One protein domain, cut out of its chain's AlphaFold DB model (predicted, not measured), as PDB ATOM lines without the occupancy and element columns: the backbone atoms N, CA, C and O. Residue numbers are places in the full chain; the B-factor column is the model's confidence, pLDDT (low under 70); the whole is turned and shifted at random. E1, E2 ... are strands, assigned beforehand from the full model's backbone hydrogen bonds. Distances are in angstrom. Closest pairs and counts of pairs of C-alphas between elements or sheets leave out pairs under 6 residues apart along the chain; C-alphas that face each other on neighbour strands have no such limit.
ATOM      1  N   THR A  62       9.755  -5.175 -37.216       82.25
ATOM      2  CA  THR A  62      10.281  -4.200 -38.174       82.25
ATOM      3  C   THR A  62      11.219  -3.225 -37.459       82.25
ATOM      4  O   THR A  62      10.776  -2.537 -36.537       82.25
ATOM      5  N   PRO A  63      12.501  -3.124 -37.859       86.00
ATOM      6  CA  PRO A  63      13.393  -2.119 -37.305       86.00
ATOM      7  C   PRO A  63      13.027  -0.729 -37.832       86.00
ATOM      8  O   PRO A  63      12.792  -0.539 -39.027       86.00
ATOM      9  N   PHE A  64      13.031   0.256 -36.943       86.12
ATOM     10  CA  PHE A  64      12.832   1.664 -37.257       86.12
ATOM     11  C   PHE A  64      13.902   2.497 -36.552       86.12
ATOM     12  O   PHE A  64      14.324   2.177 -35.445       86.12
ATOM     13  N   SER A  65      14.357   3.572 -37.189       88.50
ATOM     14  CA  SER A  65      15.310   4.493 -36.569       88.50
ATOM     15  C   SER A  65      14.897   5.929 -36.826       88.50
ATOM     16  O   SER A  65      14.455   6.274 -37.924       88.50
ATOM     17  N   CYS A  66      15.046   6.759 -35.806       89.44
ATOM     18  CA  CYS A  66      14.828   8.190 -35.881       89.44
ATOM     19  C   CYS A  66      15.903   8.915 -35.077       89.44
ATOM     20  O   CYS A  66      16.587   8.318 -34.252       89.44
ATOM     21  N   TRP A  67      16.070  10.207 -35.317       88.75
ATOM     22  CA  TRP A  67      17.053  11.013 -34.599       88.75
ATOM     23  C   TRP A  67      16.401  12.220 -33.940       88.75
ATOM     24  O   TRP A  67      15.360  12.694 -34.383       88.75
ATOM     25  N   GLY A  68      16.998  12.720 -32.868       87.50
ATOM     26  CA  GLY A  68      16.510  13.876 -32.129       87.50
ATOM     27  C   GLY A  68      17.648  14.782 -31.688       87.50
ATOM     28  O   GLY A  68      18.820  14.399 -31.711       87.50
ATOM     29  N   LEU A  69      17.291  15.999 -31.292       87.19
ATOM     30  CA  LEU A  69      18.198  16.940 -30.640       87.19
ATOM     31  C   LEU A  69      17.782  17.093 -29.180       87.19
ATOM     32  O   LEU A  69      16.588  17.166 -28.884       87.19
ATOM     33  N   ILE A  70      18.770  17.120 -28.288       85.75
ATOM     34  CA  ILE A  70      18.595  17.411 -26.870       85.75
ATOM     35  C   ILE A  70      19.560  18.512 -26.432       85.75
ATOM     36  O   ILE A  70      20.756  18.449 -26.728       85.75
ATOM     37  N   SER A  71      19.051  19.512 -25.718       84.31
ATOM     38  CA  SER A  71      19.831  20.664 -25.271       84.31
ATOM     39  C   SER A  71      19.516  21.065 -23.836       84.31
ATOM     40  O   SER A  71      18.389  20.931 -23.359       84.31
ATOM     41  N   THR A  72      20.507  21.622 -23.153       81.50
ATOM     42  CA  THR A  72      20.330  22.337 -21.881       81.50
ATOM     43  C   THR A  72      20.258  23.836 -22.174       81.50
ATOM     44  O   THR A  72      21.260  24.417 -22.594       81.50
ATOM     45  N   THR A  73      19.099  24.473 -22.001       70.12
ATOM     46  CA  THR A  73      18.921  25.905 -22.320       70.12
ATOM     47  C   THR A  73      18.118  26.632 -21.248       70.12
ATOM     48  O   THR A  73      17.049  26.160 -20.871       70.12
ATOM     49  N   ASP A  74      18.585  27.819 -20.848       55.53
ATOM     50  CA  ASP A  74      17.852  28.778 -19.993       55.53
ATOM     51  C   ASP A  74      16.869  29.665 -20.776       55.53
ATOM     52  O   ASP A  74      16.145  30.477 -20.205       55.53
ATOM     53  N   ARG A  75      16.874  29.560 -22.109       49.16
ATOM     54  CA  ARG A  75      16.080  30.411 -22.994       49.16
ATOM     55  C   ARG A  75      14.674  29.833 -23.158       49.16
ATOM     56  O   ARG A  75      14.532  28.671 -23.545       49.16
ATOM     57  N   GLU A  76      13.651  30.652 -22.905       48.16
ATOM     58  CA  GLU A  76      12.284  30.357 -23.347       48.16
ATOM     59  C   GLU A  76      12.266  30.093 -24.859       48.16
ATOM     60  O   GLU A  76      13.130  30.581 -25.594       48.16
ATOM     61  N   GLY A  85       1.457  25.376 -29.969       35.78
ATOM     62  CA  GLY A  85       1.470  25.262 -28.511       35.78
ATOM     63  C   GLY A  85       0.514  24.166 -28.022       35.78
ATOM     64  O   GLY A  85      -0.655  24.126 -28.402       35.78
ATOM     65  N   GLY A  86       1.044  23.253 -27.207       41.84
ATOM     66  CA  GLY A  86       0.286  22.194 -26.532       41.84
ATOM     67  C   GLY A  86       1.087  20.913 -26.269       41.84
ATOM     68  O   GLY A  86       0.799  20.204 -25.310       41.84
ATOM     69  N   TRP A  87       2.110  20.611 -27.076       45.78
ATOM     70  CA  TRP A  87       2.886  19.364 -26.940       45.78
ATOM     71  C   TRP A  87       4.092  19.478 -26.002       45.78
ATOM     72  O   TRP A  87       4.321  18.569 -25.202       45.78
ATOM     73  N   GLU A  88       4.776  20.625 -25.980       51.16
ATOM     74  CA  GLU A  88       5.878  20.866 -25.035       51.16
ATOM     75  C   GLU A  88       5.398  20.919 -23.574       51.16
ATOM     76  O   GLU A  88       6.072  20.388 -22.692       51.16
ATOM     77  N   GLN A  89       4.189  21.441 -23.313       52.78
ATOM     78  CA  GLN A  89       3.597  21.468 -21.963       52.78
ATOM     79  C   GLN A  89       3.332  20.065 -21.386       52.78
ATOM     80  O   GLN A  89       3.335  19.906 -20.168       52.78
ATOM     81  N   ASN A  90       3.175  19.042 -22.236       62.03
ATOM     82  CA  ASN A  90       2.933  17.655 -21.820       62.03
ATOM     83  C   ASN A  90       4.147  16.732 -22.009       62.03
ATOM     84  O   ASN A  90       4.006  15.516 -21.865       62.03
ATOM     85  N   LYS A  91       5.328  17.281 -22.340       74.88
ATOM     86  CA  LYS A  91       6.550  16.509 -22.641       74.88
ATOM     87  C   LYS A  91       6.309  15.408 -23.688       74.88
ATOM     88  O   LYS A  91       6.901  14.331 -23.605       74.88
ATOM     89  N   LEU A  92       5.420  15.674 -24.647       81.44
ATOM     90  CA  LEU A  92       5.021  14.745 -25.699       81.44
ATOM     91  C   LEU A  92       5.675  15.162 -27.019       81.44
ATOM     92  O   LEU A  92       5.503  16.288 -27.472       81.44
ATOM     93  N   PHE A  93       6.390  14.239 -27.643       83.94
ATOM     94  CA  PHE A  93       7.157  14.438 -28.866       83.94
ATOM     95  C   PHE A  93       6.658  13.468 -29.925       83.94
ATOM     96  O   PHE A  93       6.204  12.370 -29.600       83.94
ATOM     97  N   LYS A  94       6.739  13.857 -31.195       85.75
ATOM     98  CA  LYS A  94       6.363  12.988 -32.312       85.75
ATOM     99  C   LYS A  94       7.522  12.824 -33.271       85.75
ATOM    100  O   LYS A  94       8.353  13.721 -33.414       85.75
ATOM    101  N   VAL A  95       7.560  11.668 -33.922       84.25
ATOM    102  CA  VAL A  95       8.469  11.437 -35.038       84.25
ATOM    103  C   VAL A  95       7.814  11.944 -36.320       84.25
ATOM    104  O   VAL A  95       6.695  11.560 -36.637       84.25
ATOM    105  N   GLU A  96       8.510  12.818 -37.040       83.94
ATOM    106  CA  GLU A  96       8.090  13.373 -38.326       83.94
ATOM    107  C   GLU A  96       9.100  12.996 -39.414       83.94
ATOM    108  O   GLU A  96      10.309  12.964 -39.179       83.94
ATOM    109  N   ASN A  97       8.639  12.750 -40.639       81.19
ATOM    110  CA  ASN A  97       9.529  12.477 -41.767       81.19
ATOM    111  C   ASN A  97      10.148  13.778 -42.309       81.19
ATOM    112  O   ASN A  97       9.453  14.610 -42.893       81.19
ATOM    113  N   ALA A  98      11.465  13.954 -42.150       79.88
ATOM    114  CA  ALA A  98      12.213  15.096 -42.679       79.88
ATOM    115  C   ALA A  98      13.162  14.690 -43.821       79.88
ATOM    116  O   ALA A  98      13.446  13.515 -44.041       79.88
ATOM    117  N   LYS A  99      13.718  15.681 -44.541       73.56
ATOM    118  CA  LYS A  99      14.644  15.469 -45.678       73.56
ATOM    119  C   LYS A  99      15.914  14.660 -45.335       73.56
ATOM    120  O   LYS A  99      16.597  14.221 -46.250       73.56
ATOM    121  N   GLY A 100      16.224  14.466 -44.052       71.31
ATOM    122  CA  GLY A 100      17.356  13.673 -43.552       71.31
ATOM    123  C   GLY A 100      16.949  12.403 -42.798       71.31
ATOM    124  O   GLY A 100      17.734  11.907 -41.997       71.31
ATOM    125  N   GLY A 101      15.721  11.920 -42.998       81.75
ATOM    126  CA  GLY A 101      15.147  10.782 -42.281       81.75
ATOM    127  C   GLY A 101      14.181  11.193 -41.163       81.75
ATOM    128  O   GLY A 101      13.972  12.391 -40.935       81.75
ATOM    129  N   PRO A 102      13.568  10.210 -40.481       85.31
ATOM    130  CA  PRO A 102      12.619  10.462 -39.402       85.31
ATOM    131  C   PRO A 102      13.277  11.208 -38.234       85.31
ATOM    132  O   PRO A 102      14.332  10.798 -37.743       85.31
ATOM    133  N   VAL A 103      12.659  12.302 -37.785       87.81
ATOM    134  CA  VAL A 103      13.178  13.196 -36.743       87.81
ATOM    135  C   VAL A 103      12.171  13.376 -35.611       87.81
ATOM    136  O   VAL A 103      10.981  13.563 -35.852       87.81
ATOM    137  N   ILE A 104      12.644  13.343 -34.370       84.69
ATOM    138  CA  ILE A 104      11.856  13.654 -33.177       84.69
ATOM    139  C   ILE A 104      11.746  15.174 -33.063       84.69
ATOM    140  O   ILE A 104      12.766  15.867 -33.000       84.69
ATOM    141  N   ARG A 105      10.513  15.691 -33.043       79.56
ATOM    142  CA  ARG A 105      10.228  17.122 -32.897       79.56
ATOM    143  C   ARG A 105       9.190  17.399 -31.804       79.56
ATOM    144  O   ARG A 105       8.290  16.576 -31.598       79.56
ATOM    145  N   PRO A 106       9.276  18.564 -31.131       73.94
ATOM    146  CA  PRO A 106      10.349  19.574 -31.218       73.94
ATOM    147  C   PRO A 106      11.674  19.103 -30.576       73.94
ATOM    148  O   PRO A 106      11.806  17.947 -30.186       73.94
ATOM    149  N   GLU A 107      12.689  19.968 -30.523       80.88
ATOM    150  CA  GLU A 107      13.936  19.691 -29.792       80.88
ATOM    151  C   GLU A 107      13.652  19.442 -28.301       80.88
ATOM    152  O   GLU A 107      12.862  20.153 -27.679       80.88
ATOM    153  N   ILE A 108      14.306  18.440 -27.710       82.56
ATOM    154  CA  ILE A 108      14.135  18.104 -26.296       82.56
ATOM    155  C   ILE A 108      14.963  19.071 -25.455       82.56
ATOM    156  O   ILE A 108      16.188  19.084 -25.528       82.56
ATOM    157  N   ARG A 109      14.302  19.863 -24.612       79.62
ATOM    158  CA  ARG A 109      14.973  20.866 -23.779       79.62
ATOM    159  C   ARG A 109      14.956  20.468 -22.314       79.62
ATOM    160  O   ARG A 109      13.898  20.204 -21.740       79.62
ATOM    161  N   LEU A 110      16.143  20.426 -21.720       79.69
ATOM    162  CA  LEU A 110      16.372  20.209 -20.298       79.69
ATOM    163  C   LEU A 110      16.594  21.554 -19.610       79.69
ATOM    164  O   LEU A 110      17.412  22.361 -20.058       79.69
ATOM    165  N   ALA A 111      15.894  21.773 -18.498       72.06
ATOM    166  CA  ALA A 111      16.146  22.926 -17.643       72.06
ATOM    167  C   ALA A 111      17.543  22.812 -17.016       72.06
ATOM    168  O   ALA A 111      17.903  21.768 -16.456       72.06
ATOM    169  N   VAL A 112      18.328  23.886 -17.107       67.00
ATOM    170  CA  VAL A 112      19.677  23.939 -16.538       67.00
ATOM    171  C   VAL A 112      19.582  23.802 -15.019       67.00
ATOM    172  O   VAL A 112      18.748  24.425 -14.367       67.00
ATOM    173  N   GLY A 113      20.416  22.936 -14.443       61.78
ATOM    174  CA  GLY A 113      20.429  22.706 -12.996       61.78
ATOM    175  C   GLY A 113      19.246  21.895 -12.452       61.78
ATOM    176  O   GLY A 113      19.112  21.797 -11.232       61.78
ATOM    177  N   SER A 114      18.410  21.282 -13.304       64.12
ATOM    178  CA  SER A 114      17.383  20.346 -12.826       64.12
ATOM    179  C   SER A 114      18.030  19.130 -12.157       64.12
ATOM    180  O   SER A 114      18.747  18.361 -12.793       64.12
ATOM    181  N   SER A 115      17.726  18.924 -10.878       65.38
ATOM    182  CA  SER A 115      18.108  17.732 -10.110       65.38
ATOM    183  C   SER A 115      17.111  16.576 -10.262       65.38
ATOM    184  O   SER A 115      17.315  15.497  -9.705       65.38
ATOM    185  N   THR A 116      16.019  16.796 -11.002       71.19
ATOM    186  CA  THR A 116      14.930  15.828 -11.158       71.19
ATOM    187  C   THR A 116      14.983  15.140 -12.514       71.19
ATOM    188  O   THR A 116      15.241  15.769 -13.544       71.19
ATOM    189  N   ASN A 117      14.713  13.832 -12.510       78.62
ATOM    190  CA  ASN A 117      14.585  13.055 -13.735       78.62
ATOM    191  C   ASN A 117      13.457  13.637 -14.583       78.62
ATOM    192  O   ASN A 117      12.300  13.683 -14.159       78.62
ATOM    193  N   THR A 118      13.803  14.085 -15.788       80.94
ATOM    194  CA  THR A 118      12.812  14.588 -16.730       80.94
ATOM    195  C   THR A 118      12.460  13.477 -17.695       80.94
ATOM    196  O   THR A 118      13.315  12.941 -18.396       80.94
ATOM    197  N   GLU A 119      11.186  13.111 -17.691       85.06
ATOM    198  CA  GLU A 119      10.645  12.096 -18.577       85.06
ATOM    199  C   GLU A 119       9.943  12.744 -19.765       85.06
ATOM    200  O   GLU A 119       9.068  13.593 -19.590       85.06
ATOM    201  N   TYR A 120      10.299  12.292 -20.959       86.56
ATOM    202  CA  TYR A 120       9.710  12.695 -22.223       86.56
ATOM    203  C   TYR A 120       9.061  11.487 -22.889       86.56
ATOM    204  O   TYR A 120       9.612  10.388 -22.865       86.56
ATOM    205  N   ARG A 121       7.893  11.680 -23.495       88.62
ATOM    206  CA  ARG A 121       7.169  10.635 -24.224       88.62
ATOM    207  C   ARG A 121       7.288  10.892 -25.714       88.62
ATOM    208  O   ARG A 121       6.904  11.959 -26.176       88.62
ATOM    209  N   ILE A 122       7.798   9.923 -26.457       88.62
ATOM    210  CA  ILE A 122       7.973   9.983 -27.906       88.62
ATOM    211  C   ILE A 122       6.948   9.038 -28.528       88.62
ATOM    212  O   ILE A 122       6.964   7.839 -28.259       88.62
ATOM    213  N   VAL A 123       6.047   9.585 -29.338       89.00
ATOM    214  CA  VAL A 123       5.019   8.836 -30.065       89.00
ATOM    215  C   VAL A 123       5.546   8.468 -31.443       89.00
ATOM    216  O   VAL A 123       5.991   9.336 -32.204       89.00
ATOM    217  N   ILE A 124       5.472   7.181 -31.759       86.19
ATOM    218  CA  ILE A 124       5.827   6.607 -33.054       86.19
ATOM    219  C   ILE A 124       4.565   6.515 -33.908       86.19
ATOM    220  O   ILE A 124       3.476   6.268 -33.395       86.19
ATOM    221  N   GLU A 125       4.690   6.746 -35.213       81.62
ATOM    222  CA  GLU A 125       3.547   6.661 -36.123       81.62
ATOM    223  C   GLU A 125       2.914   5.257 -36.084       81.62
ATOM    224  O   GLU A 125       3.616   4.249 -36.181       81.62
ATOM    225  N   ASP A 126       1.580   5.193 -36.011       78.81
ATOM    226  CA  ASP A 126       0.817   3.937 -35.877       78.81
ATOM    227  C   ASP A 126       1.109   2.926 -37.000       78.81
ATOM    228  O   ASP A 126       0.946   1.720 -36.828       78.81
ATOM    229  N   GLN A 127       1.597   3.399 -38.152       79.06
ATOM    230  CA  GLN A 127       1.971   2.557 -39.289       79.06
ATOM    231  C   GLN A 127       3.110   1.571 -38.997       79.06
ATOM    232  O   GLN A 127       3.307   0.636 -39.778       79.06
ATOM    233  N   PHE A 128       3.865   1.776 -37.914       76.38
ATOM    234  CA  PHE A 128       4.919   0.869 -37.463       76.38
ATOM    235  C   PHE A 128       4.422  -0.164 -36.442       76.38
ATOM    236  O   PHE A 128       5.125  -1.142 -36.209       76.38
ATOM    237  N   GLY A 129       3.202  -0.019 -35.918       82.75
ATOM    238  CA  GLY A 129       2.633  -0.906 -34.903       82.75
ATOM    239  C   GLY A 129       3.085  -0.558 -33.483       82.75
ATOM    240  O   GLY A 129       3.369   0.598 -33.162       82.75
ATOM    241  N   SER A 130       3.123  -1.566 -32.613       86.50
ATOM    242  CA  SER A 130       3.559  -1.427 -31.219       86.50
ATOM    243  C   SER A 130       5.084  -1.481 -31.100       86.50
ATOM    244  O   SER A 130       5.745  -2.149 -31.887       86.50
ATOM    245  N   VAL A 131       5.678  -0.788 -30.130       86.56
ATOM    246  CA  VAL A 131       7.121  -0.863 -29.864       86.56
ATOM    247  C   VAL A 131       7.392  -2.074 -28.975       86.56
ATOM    248  O   VAL A 131       6.944  -2.131 -27.831       86.56
ATOM    249  N   ALA A 132       8.133  -3.041 -29.511       85.12
ATOM    250  CA  ALA A 132       8.582  -4.220 -28.781       85.12
ATOM    251  C   ALA A 132       9.870  -3.934 -27.995       85.12
ATOM    252  O   ALA A 132      10.000  -4.376 -26.855       85.12
ATOM    253  N   ASP A 133      10.803  -3.178 -28.586       85.75
ATOM    254  CA  ASP A 133      12.046  -2.770 -27.927       85.75
ATOM    255  C   ASP A 133      12.588  -1.434 -28.470       85.75
ATOM    256  O   ASP A 133      12.248  -1.024 -29.584       85.75
ATOM    257  N   ALA A 134      13.421  -0.748 -27.687       86.12
ATOM    258  CA  ALA A 134      13.973   0.562 -28.005       86.12
ATOM    259  C   ALA A 134      15.302   0.805 -27.287       86.12
ATOM    260  O   ALA A 134      15.420   0.624 -26.075       86.12
ATOM    261  N   TRP A 135      16.291   1.314 -28.016       88.31
ATOM    262  CA  TRP A 135      17.579   1.704 -27.453       88.31
ATOM    263  C   TRP A 135      18.158   2.921 -28.164       88.31
ATOM    264  O   TRP A 135      17.837   3.236 -29.311       88.31
ATOM    265  N   LEU A 136      19.043   3.624 -27.467       85.62
ATOM    266  CA  LEU A 136      19.819   4.706 -28.053       85.62
ATOM    267  C   LEU A 136      20.987   4.101 -28.838       85.62
ATOM    268  O   LEU A 136      21.759   3.299 -28.309       85.62
ATOM    269  N   SER A 137      21.122   4.482 -30.106       79.31
ATOM    270  CA  SER A 137      22.270   4.109 -30.928       79.31
ATOM    271  C   SER A 137      23.463   4.955 -30.500       79.31
ATOM    272  O   SER A 137      23.632   6.099 -30.919       79.31
ATOM    273  N   HIS A 138      24.279   4.415 -29.602       65.81
ATOM    274  CA  HIS A 138      25.517   5.053 -29.176       65.81
ATOM    275  C   HIS A 138      26.639   4.701 -30.156       65.81
ATOM    276  O   HIS A 138      27.502   3.881 -29.852       65.81
ATOM    277  N   ALA A 139      26.627   5.304 -31.346       52.56
ATOM    278  CA  ALA A 139      27.850   5.384 -32.135       52.56
ATOM    279  C   ALA A 139      28.797   6.364 -31.418       52.56
ATOM    280  O   ALA A 139      28.416   7.494 -31.119       52.56
ATOM    281  N   GLU A 140      29.993   5.901 -31.063       43.72
ATOM    282  CA  GLU A 140      31.039   6.680 -30.392       43.72
ATOM    283  C   GLU A 140      31.286   8.062 -31.051       43.72
ATOM    284  O   GLU A 140      31.166   8.182 -32.272       43.72
ATOM    285  N   PRO A 141      31.671   9.105 -30.277       50.94
ATOM    286  CA  PRO A 141      32.257   9.008 -28.946       50.94
ATOM    287  C   PRO A 141      31.359   9.501 -27.801       50.94
ATOM    288  O   PRO A 141      30.637  10.494 -27.884       50.94
ATOM    289  N   TYR A 142      31.524   8.823 -26.667       56.78
ATOM    290  CA  TYR A 142      30.917   9.039 -25.347       56.78
ATOM    291  C   TYR A 142      31.084  10.446 -24.736       56.78
ATOM    292  O   TYR A 142      30.603  10.688 -23.628       56.78
ATOM    293  N   SER A 143      31.754  11.386 -25.413       61.31
ATOM    294  CA  SER A 143      32.054  12.720 -24.876       61.31
ATOM    295  C   SER A 143      30.792  13.510 -24.542       61.31
ATOM    296  O   SER A 143      30.746  14.191 -23.522       61.31
ATOM    297  N   ASN A 144      29.742  13.373 -25.354       63.31
ATOM    298  CA  ASN A 144      28.504  14.132 -25.165       63.31
ATOM    299  C   ASN A 144      27.573  13.481 -24.125       63.31
ATOM    300  O   ASN A 144      26.800  14.178 -23.473       63.31
ATOM    301  N   LEU A 145      27.706  12.168 -23.883       71.50
ATOM    302  CA  LEU A 145      27.007  11.475 -22.794       71.50
ATOM    303  C   LEU A 145      27.569  11.841 -21.416       71.50
ATOM    304  O   LEU A 145      26.853  11.756 -20.421       71.50
ATOM    305  N   ALA A 146      28.824  12.295 -21.342       75.56
ATOM    306  CA  ALA A 146      29.447  12.705 -20.086       75.56
ATOM    307  C   ALA A 146      28.723  13.881 -19.402       75.56
ATOM    308  O   ALA A 146      28.888  14.059 -18.192       75.56
ATOM    309  N   GLY A 147      27.925  14.655 -20.151       79.06
ATOM    310  CA  GLY A 147      27.077  15.736 -19.642       79.06
ATOM    311  C   GLY A 147      25.798  15.267 -18.939       79.06
ATOM    312  O   GLY A 147      25.149  16.073 -18.275       79.06
ATOM    313  N   PHE A 148      25.452  13.981 -19.032       83.25
ATOM    314  CA  PHE A 148      24.272  13.401 -18.399       83.25
ATOM    315  C   PHE A 148      24.647  12.583 -17.161       83.25
ATOM    316  O   PHE A 148      25.655  11.877 -17.127       83.25
ATOM    317  N   GLU A 149      23.812  12.662 -16.130       85.06
ATOM    318  CA  GLU A 149      23.792  11.680 -15.045       85.06
ATOM    319  C   GLU A 149      22.922  10.475 -15.406       85.06
ATOM    320  O   GLU A 149      23.188   9.362 -14.963       85.06
ATOM    321  N   GLU A 150      21.866  10.697 -16.188       86.19
ATOM    322  CA  GLU A 150      21.005   9.643 -16.710       86.19
ATOM    323  C   GLU A 150      20.502  10.036 -18.098       86.19
ATOM    324  O   GLU A 150      20.028  11.151 -18.300       86.19
ATOM    325  N   PHE A 151      20.628   9.129 -19.062       86.94
ATOM    326  CA  PHE A 151      20.071   9.279 -20.401       86.94
ATOM    327  C   PHE A 151      19.696   7.890 -20.913       86.94
ATOM    328  O   PHE A 151      20.565   7.111 -21.302       86.94
ATOM    329  N   LYS A 152      18.417   7.531 -20.788       86.38
ATOM    330  CA  LYS A 152      17.924   6.166 -21.011       86.38
ATOM    331  C   LYS A 152      16.565   6.164 -21.676       86.38
ATOM    332  O   LYS A 152      15.759   7.070 -21.482       86.38
ATOM    333  N   VAL A 153      16.307   5.092 -22.408       88.50
ATOM    334  CA  VAL A 153      15.053   4.855 -23.105       88.50
ATOM    335  C   VAL A 153      14.358   3.638 -22.507       88.50
ATOM    336  O   VAL A 153      15.012   2.654 -22.169       88.50
ATOM    337  N   TYR A 154      13.039   3.727 -22.371       87.56
ATOM    338  CA  TYR A 154      12.173   2.667 -21.882       87.56
ATOM    339  C   TYR A 154      10.979   2.500 -22.815       87.56
ATOM    340  O   TYR A 154      10.344   3.479 -23.212       87.56
ATOM    341  N   CYS A 155      10.647   1.252 -23.119       84.75
ATOM    342  CA  CYS A 155       9.447   0.902 -23.868       84.75
ATOM    343  C   CYS A 155       8.255   0.818 -22.927       84.75
ATOM    344  O   CYS A 155       8.353   0.220 -21.853       84.75
ATOM    345  N   ASP A 156       7.125   1.375 -23.348       79.62
ATOM    346  CA  ASP A 156       5.851   1.099 -22.698       79.62
ATOM    347  C   ASP A 156       5.177  -0.050 -23.460       79.62
ATOM    348  O   ASP A 156       4.796   0.099 -24.627       79.62
ATOM    349  N   GLN A 157       5.154  -1.235 -22.844       75.12
ATOM    350  CA  GLN A 157       4.815  -2.492 -23.518       75.12
ATOM    351  C   GLN A 157       3.440  -2.417 -24.194       75.12
ATOM    352  O   GLN A 157       2.455  -2.010 -23.581       75.12
ATOM    353  N   GLY A 158       3.370  -2.844 -25.458       71.00
ATOM    354  CA  GLY A 158       2.115  -2.889 -26.215       71.00
ATOM    355  C   GLY A 158       1.599  -1.523 -26.679       71.00
ATOM    356  O   GLY A 158       0.472  -1.436 -27.164       71.00
ATOM    357  N   THR A 159       2.401  -0.462 -26.563       85.00
ATOM    358  CA  THR A 159       2.064   0.874 -27.075       85.00
ATOM    359  C   THR A 159       2.981   1.269 -28.231       85.00
ATOM    360  O   THR A 159       4.059   0.711 -28.405       85.00
ATOM    361  N   ASN A 160       2.587   2.269 -29.017       86.69
ATOM    362  CA  ASN A 160       3.447   2.925 -30.007       86.69
ATOM    363  C   ASN A 160       4.289   4.060 -29.391       86.69
ATOM    364  O   ASN A 160       4.651   5.015 -30.078       86.69
ATOM    365  N   MET A 161       4.552   4.005 -28.083       88.69
ATOM    366  CA  MET A 161       5.212   5.076 -27.347       88.69
ATOM    367  C   MET A 161       6.482   4.601 -26.656       88.69
ATOM    368  O   MET A 161       6.610   3.470 -26.192       88.69
ATOM    369  N   VAL A 162       7.420   5.535 -26.548       90.50
ATOM    370  CA  VAL A 162       8.711   5.338 -25.903       90.50
ATOM    371  C   VAL A 162       8.937   6.447 -24.886       90.50
ATOM    372  O   VAL A 162       8.644   7.613 -25.146       90.50
ATOM    373  N   ARG A 163       9.463   6.097 -23.714       90.50
ATOM    374  CA  ARG A 163       9.802   7.040 -22.645       90.50
ATOM    375  C   ARG A 163      11.303   7.288 -22.656       90.50
ATOM    376  O   ARG A 163      12.089   6.365 -22.467       90.50
ATOM    377  N   LEU A 164      11.703   8.537 -22.852       89.69
ATOM    378  CA  LEU A 164      13.080   8.987 -22.714       89.69
ATOM    379  C   LEU A 164      13.240   9.665 -21.353       89.69
ATOM    380  O   LEU A 164      12.596  10.674 -21.077       89.69
ATOM    381  N   ILE A 165      14.108   9.119 -20.511       88.38
ATOM    382  CA  ILE A 165      14.500   9.723 -19.240       88.38
ATOM    383  C   ILE A 165      15.843  10.404 -19.441       88.38
ATOM    384  O   ILE A 165      16.818   9.760 -19.833       88.38
ATOM    385  N   ALA A 166      15.892  11.698 -19.143       87.06
ATOM    386  CA  ALA A 166      17.118  12.469 -19.194       87.06
ATOM    387  C   ALA A 166      17.301  13.310 -17.924       87.06
ATOM    388  O   ALA A 166      16.370  13.948 -17.422       87.06
ATOM    389  N   ARG A 167      18.533  13.314 -17.419       86.00
ATOM    390  CA  ARG A 167      19.015  14.142 -16.315       86.00
ATOM    391  C   ARG A 167      20.415  14.631 -16.657       86.00
ATOM    392  O   ARG A 167      21.349  13.833 -16.754       86.00
ATOM    393  N   ALA A 168      20.547  15.937 -16.854       84.56
ATOM    394  CA  ALA A 168      21.841  16.581 -17.045       84.56
ATOM    395  C   ALA A 168      22.606  16.652 -15.715       84.56
ATOM    396  O   ALA A 168      21.998  16.721 -14.647       84.56
ATOM    397  N   LYS A 169      23.939  16.668 -15.774       83.50
ATOM    398  CA  LYS A 169      24.764  17.001 -14.610       83.50
ATOM    399  C   LYS A 169      24.550  18.463 -14.205       83.50
ATOM    400  O   LYS A 169      24.376  19.315 -15.084       83.50
ATOM    401  N   PRO A 170      24.626  18.790 -12.905       79.31
ATOM    402  CA  PRO A 170      24.622  20.175 -12.452       79.31
ATOM    403  C   PRO A 170      25.698  20.999 -13.175       79.31
ATOM    404  O   PRO A 170      26.867  20.614 -13.202       79.31
ATOM    405  N   GLY A 171      25.300  22.118 -13.785       75.50
ATOM    406  CA  GLY A 171      26.204  23.003 -14.532       75.50
ATOM    407  C   GLY A 171      26.619  22.509 -15.924       75.50
ATOM    408  O   GLY A 171      27.441  23.160 -16.567       75.50
ATOM    409  N   ALA A 172      26.075  21.389 -16.414       78.62
ATOM    410  CA  ALA A 172      26.324  20.944 -17.780       78.62
ATOM    411  C   ALA A 172      25.618  21.856 -18.794       78.62
ATOM    412  O   ALA A 172      24.436  22.166 -18.647       78.62
ATOM    413  N   SER A 173      26.354  22.247 -19.837       81.19
ATOM    414  CA  SER A 173      25.832  22.969 -20.993       81.19
ATOM    415  C   SER A 173      26.195  22.210 -22.265       81.19
ATOM    416  O   SER A 173      27.377  22.030 -22.560       81.19
ATOM    417  N   PHE A 174      25.194  21.712 -22.988       80.50
ATOM    418  CA  PHE A 174      25.389  20.980 -24.234       80.50
ATOM    419  C   PHE A 174      24.180  21.087 -25.168       80.50
ATOM    420  O   PHE A 174      23.041  21.282 -24.740       80.50
ATOM    421  N   THR A 175      24.453  20.859 -26.450       83.88
ATOM    422  CA  THR A 175      23.473  20.484 -27.472       83.88
ATOM    423  C   THR A 175      23.993  19.217 -28.133       83.88
ATOM    424  O   THR A 175      25.132  19.178 -28.601       83.88
ATOM    425  N   MET A 176      23.184  18.164 -28.148       83.25
ATOM    426  CA  MET A 176      23.578  16.849 -28.637       83.25
ATOM    427  C   MET A 176      22.509  16.285 -29.567       83.25
ATOM    428  O   MET A 176      21.317  16.322 -29.269       83.25
ATOM    429  N   ARG A 177      22.954  15.694 -30.676       85.38
ATOM    430  CA  ARG A 177      22.131  14.791 -31.477       85.38
ATOM    431  C   ARG A 177      22.194  13.383 -30.891       85.38
ATOM    432  O   ARG A 177      23.281  12.907 -30.573       85.38
ATOM    433  N   PHE A 178      21.049  12.724 -30.800       85.50
ATOM    434  CA  PHE A 178      20.953  11.308 -30.464       85.50
ATOM    435  C   PHE A 178      20.157  10.571 -31.538       85.50
ATOM    436  O   PHE A 178      19.245  11.136 -32.141       85.50
ATOM    437  N   ASP A 179      20.492   9.306 -31.759       87.50
ATOM    438  CA  ASP A 179      19.748   8.422 -32.649       87.50
ATOM    439  C   ASP A 179      19.038   7.358 -31.791       87.50
ATOM    440  O   ASP A 179      19.634   6.738 -30.908       87.50
ATOM    441  N   LEU A 180      17.741   7.183 -32.020       88.31
ATOM    442  CA  LEU A 180      16.860   6.232 -31.355       88.31
ATOM    443  C   LEU A 180      16.543   5.099 -32.331       88.31
ATOM    444  O   LEU A 180      16.077   5.339 -33.446       88.31
ATOM    445  N   VAL A 181      16.784   3.864 -31.903       88.25
ATOM    446  CA  VAL A 181      16.499   2.656 -32.677       88.25
ATOM    447  C   VAL A 181      15.398   1.882 -31.977       88.25
ATOM    448  O   VAL A 181      15.440   1.693 -30.764       88.25
ATOM    449  N   LEU A 182      14.407   1.462 -32.754       87.50
ATOM    450  CA  LEU A 182      13.198   0.792 -32.306       87.50
ATOM    451  C   LEU A 182      13.032  -0.529 -33.050       87.50
ATOM    452  O   LEU A 182      13.300  -0.623 -34.249       87.50
ATOM    453  N   LEU A 183      12.520  -1.527 -32.344       87.56
ATOM    454  CA  LEU A 183      11.939  -2.726 -32.925       87.56
ATOM    455  C   LEU A 183      10.433  -2.641 -32.732       87.56
ATOM    456  O   LEU A 183       9.951  -2.636 -31.600       87.56
ATOM    457  N   CYS A 184       9.695  -2.562 -33.832       86.25
ATOM    458  CA  CYS A 184       8.244  -2.457 -33.800       86.25
ATOM    459  C   CYS A 184       7.596  -3.775 -34.231       86.25
ATOM    460  O   CYS A 184       8.065  -4.401 -35.176       86.25
ATOM    461  N   GLN A 185       6.523  -4.182 -33.559       85.06
ATOM    462  CA  GLN A 185       5.700  -5.336 -33.902       85.06
ATOM    463  C   GLN A 185       4.372  -4.868 -34.499       85.06
ATOM    464  O   GLN A 185       3.661  -4.069 -33.878       85.06
ATOM    465  N   LYS A 186       4.057  -5.366 -35.697       72.94
ATOM    466  CA  LYS A 186       2.777  -5.130 -36.379       72.94
ATOM    467  C   LYS A 186       1.734  -6.176 -36.039       72.94
ATOM    468  O   LYS A 186       2.120  -7.358 -35.943       72.94
TER     469      LYS A 186
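Overview. This is residues 62 to 76 and 85 to 186 of the 186 residues of an uncharacterized protein of Verrucomicrobia bacterium (UniProt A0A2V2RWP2). This is a small, flattened barrel of strands, nearly closed, made of two strongly twisted sheets that are each curled like part of a barrel. The two sheets come together at two seams: along one, E3 stands beside E1 and its line continues into E4, which pairs with E1; along the other, the bent strand E6 stands beside E7, though E6 and E7 are not neighbour strands. The printed part has 117 residues with nine named strands, E1 to E9 in order along the chain, and no named helix; the class is all strand. One sheet has the order E3, E2, E5, E8, E7, the other E4, E1, E9, E6, and both are mixed. The whole is compact, with a radius of gyration of the C-alphas of 13.9 A, and its C-alphas span 43 by 35 by 30 A.

Arrangement. E1, residues 62 to 72, is an inner strand of the four-stranded sheet. Its antiparallel neighbour is E9, residues 175 to 185, at 155 degrees between directions; N 62 and O 184 are 2.8 A apart, within hydrogen-bond range, as are N 176 and O 70, 2.8 A. E2, residues 92 to 98, and E3, residues 101 to 105, form a hairpin, with N 96 and O 103 at 2.8 A. The closest C-alphas of E1 and E3 are those of Cys 66 and Pro 102, 4.7 A apart. E3 and E9 are near each other. E3 runs on into E4, residues 108 to 110, across a break of 2 residues, at 41 degrees. E4 is an edge strand, parallel to E1 at 38 degrees, with N 110 and O 71 at 2.8 A. The pairing of E2 is staggered: residues 94 to 98 pair with E3, and residues 92 to 94 pair with E5, residues 118 to 123, which is parallel to E2 at 48 degrees; N 93 and O 121 are 2.8 A apart. E6, residues 130 to 137, bends by 58 degrees at residue 133 and is antiparallel to E9 at 147 degrees, with N 135 and O 181 at 2.9 A. E7, residues 148 to 155, and E8, residues 161 to 168, form a hairpin at 172 degrees, with N 165 and O 152 at 2.8 A. E8 is also antiparallel to E5 at 152 degrees, with N 120 and O 164 at 2.8 A. The closest C-alphas of E6 and E7 are those of Trp 135 and Val 153, 5.9 A apart. Among the pairs that are apart are E1 and E5, and E7 and E9.

Along the chain. E1 begins at C-alpha 62, (10.281, -4.200, -38.174), and runs 32.7 A from first to last C-alpha. E2 measures 18.4 A. E3 begins at C-alpha 101, (15.147, 10.782, -42.281); E3 and E4 are short, with 5 and 3 residues. E5 measures 16.5 A, E6 19.5 A, E7 20.1 A and E8 22.7 A. E9 measures 32.0 A and ends at C-alpha 185, (5.700, -5.336, -33.902).

Size, cuts and confidence. The two C-alphas farthest apart are those of Gly 171 and Lys 186, 42.6 A, while those of Thr 62 and Lys 186, the first and last printed, are 7.8 A apart. Residues 77 to 84 are not printed, and C-alphas 76 and 85 are 13.0 A apart across the cut. Of the links that are printed whole, E2 to E3, E3 to E4 and E7 to E8 are tight, the others are short, and none is long. The mean pLDDT of the printed part is 78.2; it is under 70 at residues 74 to 76, 85 to 90, 112 to 115 and 138 to 144.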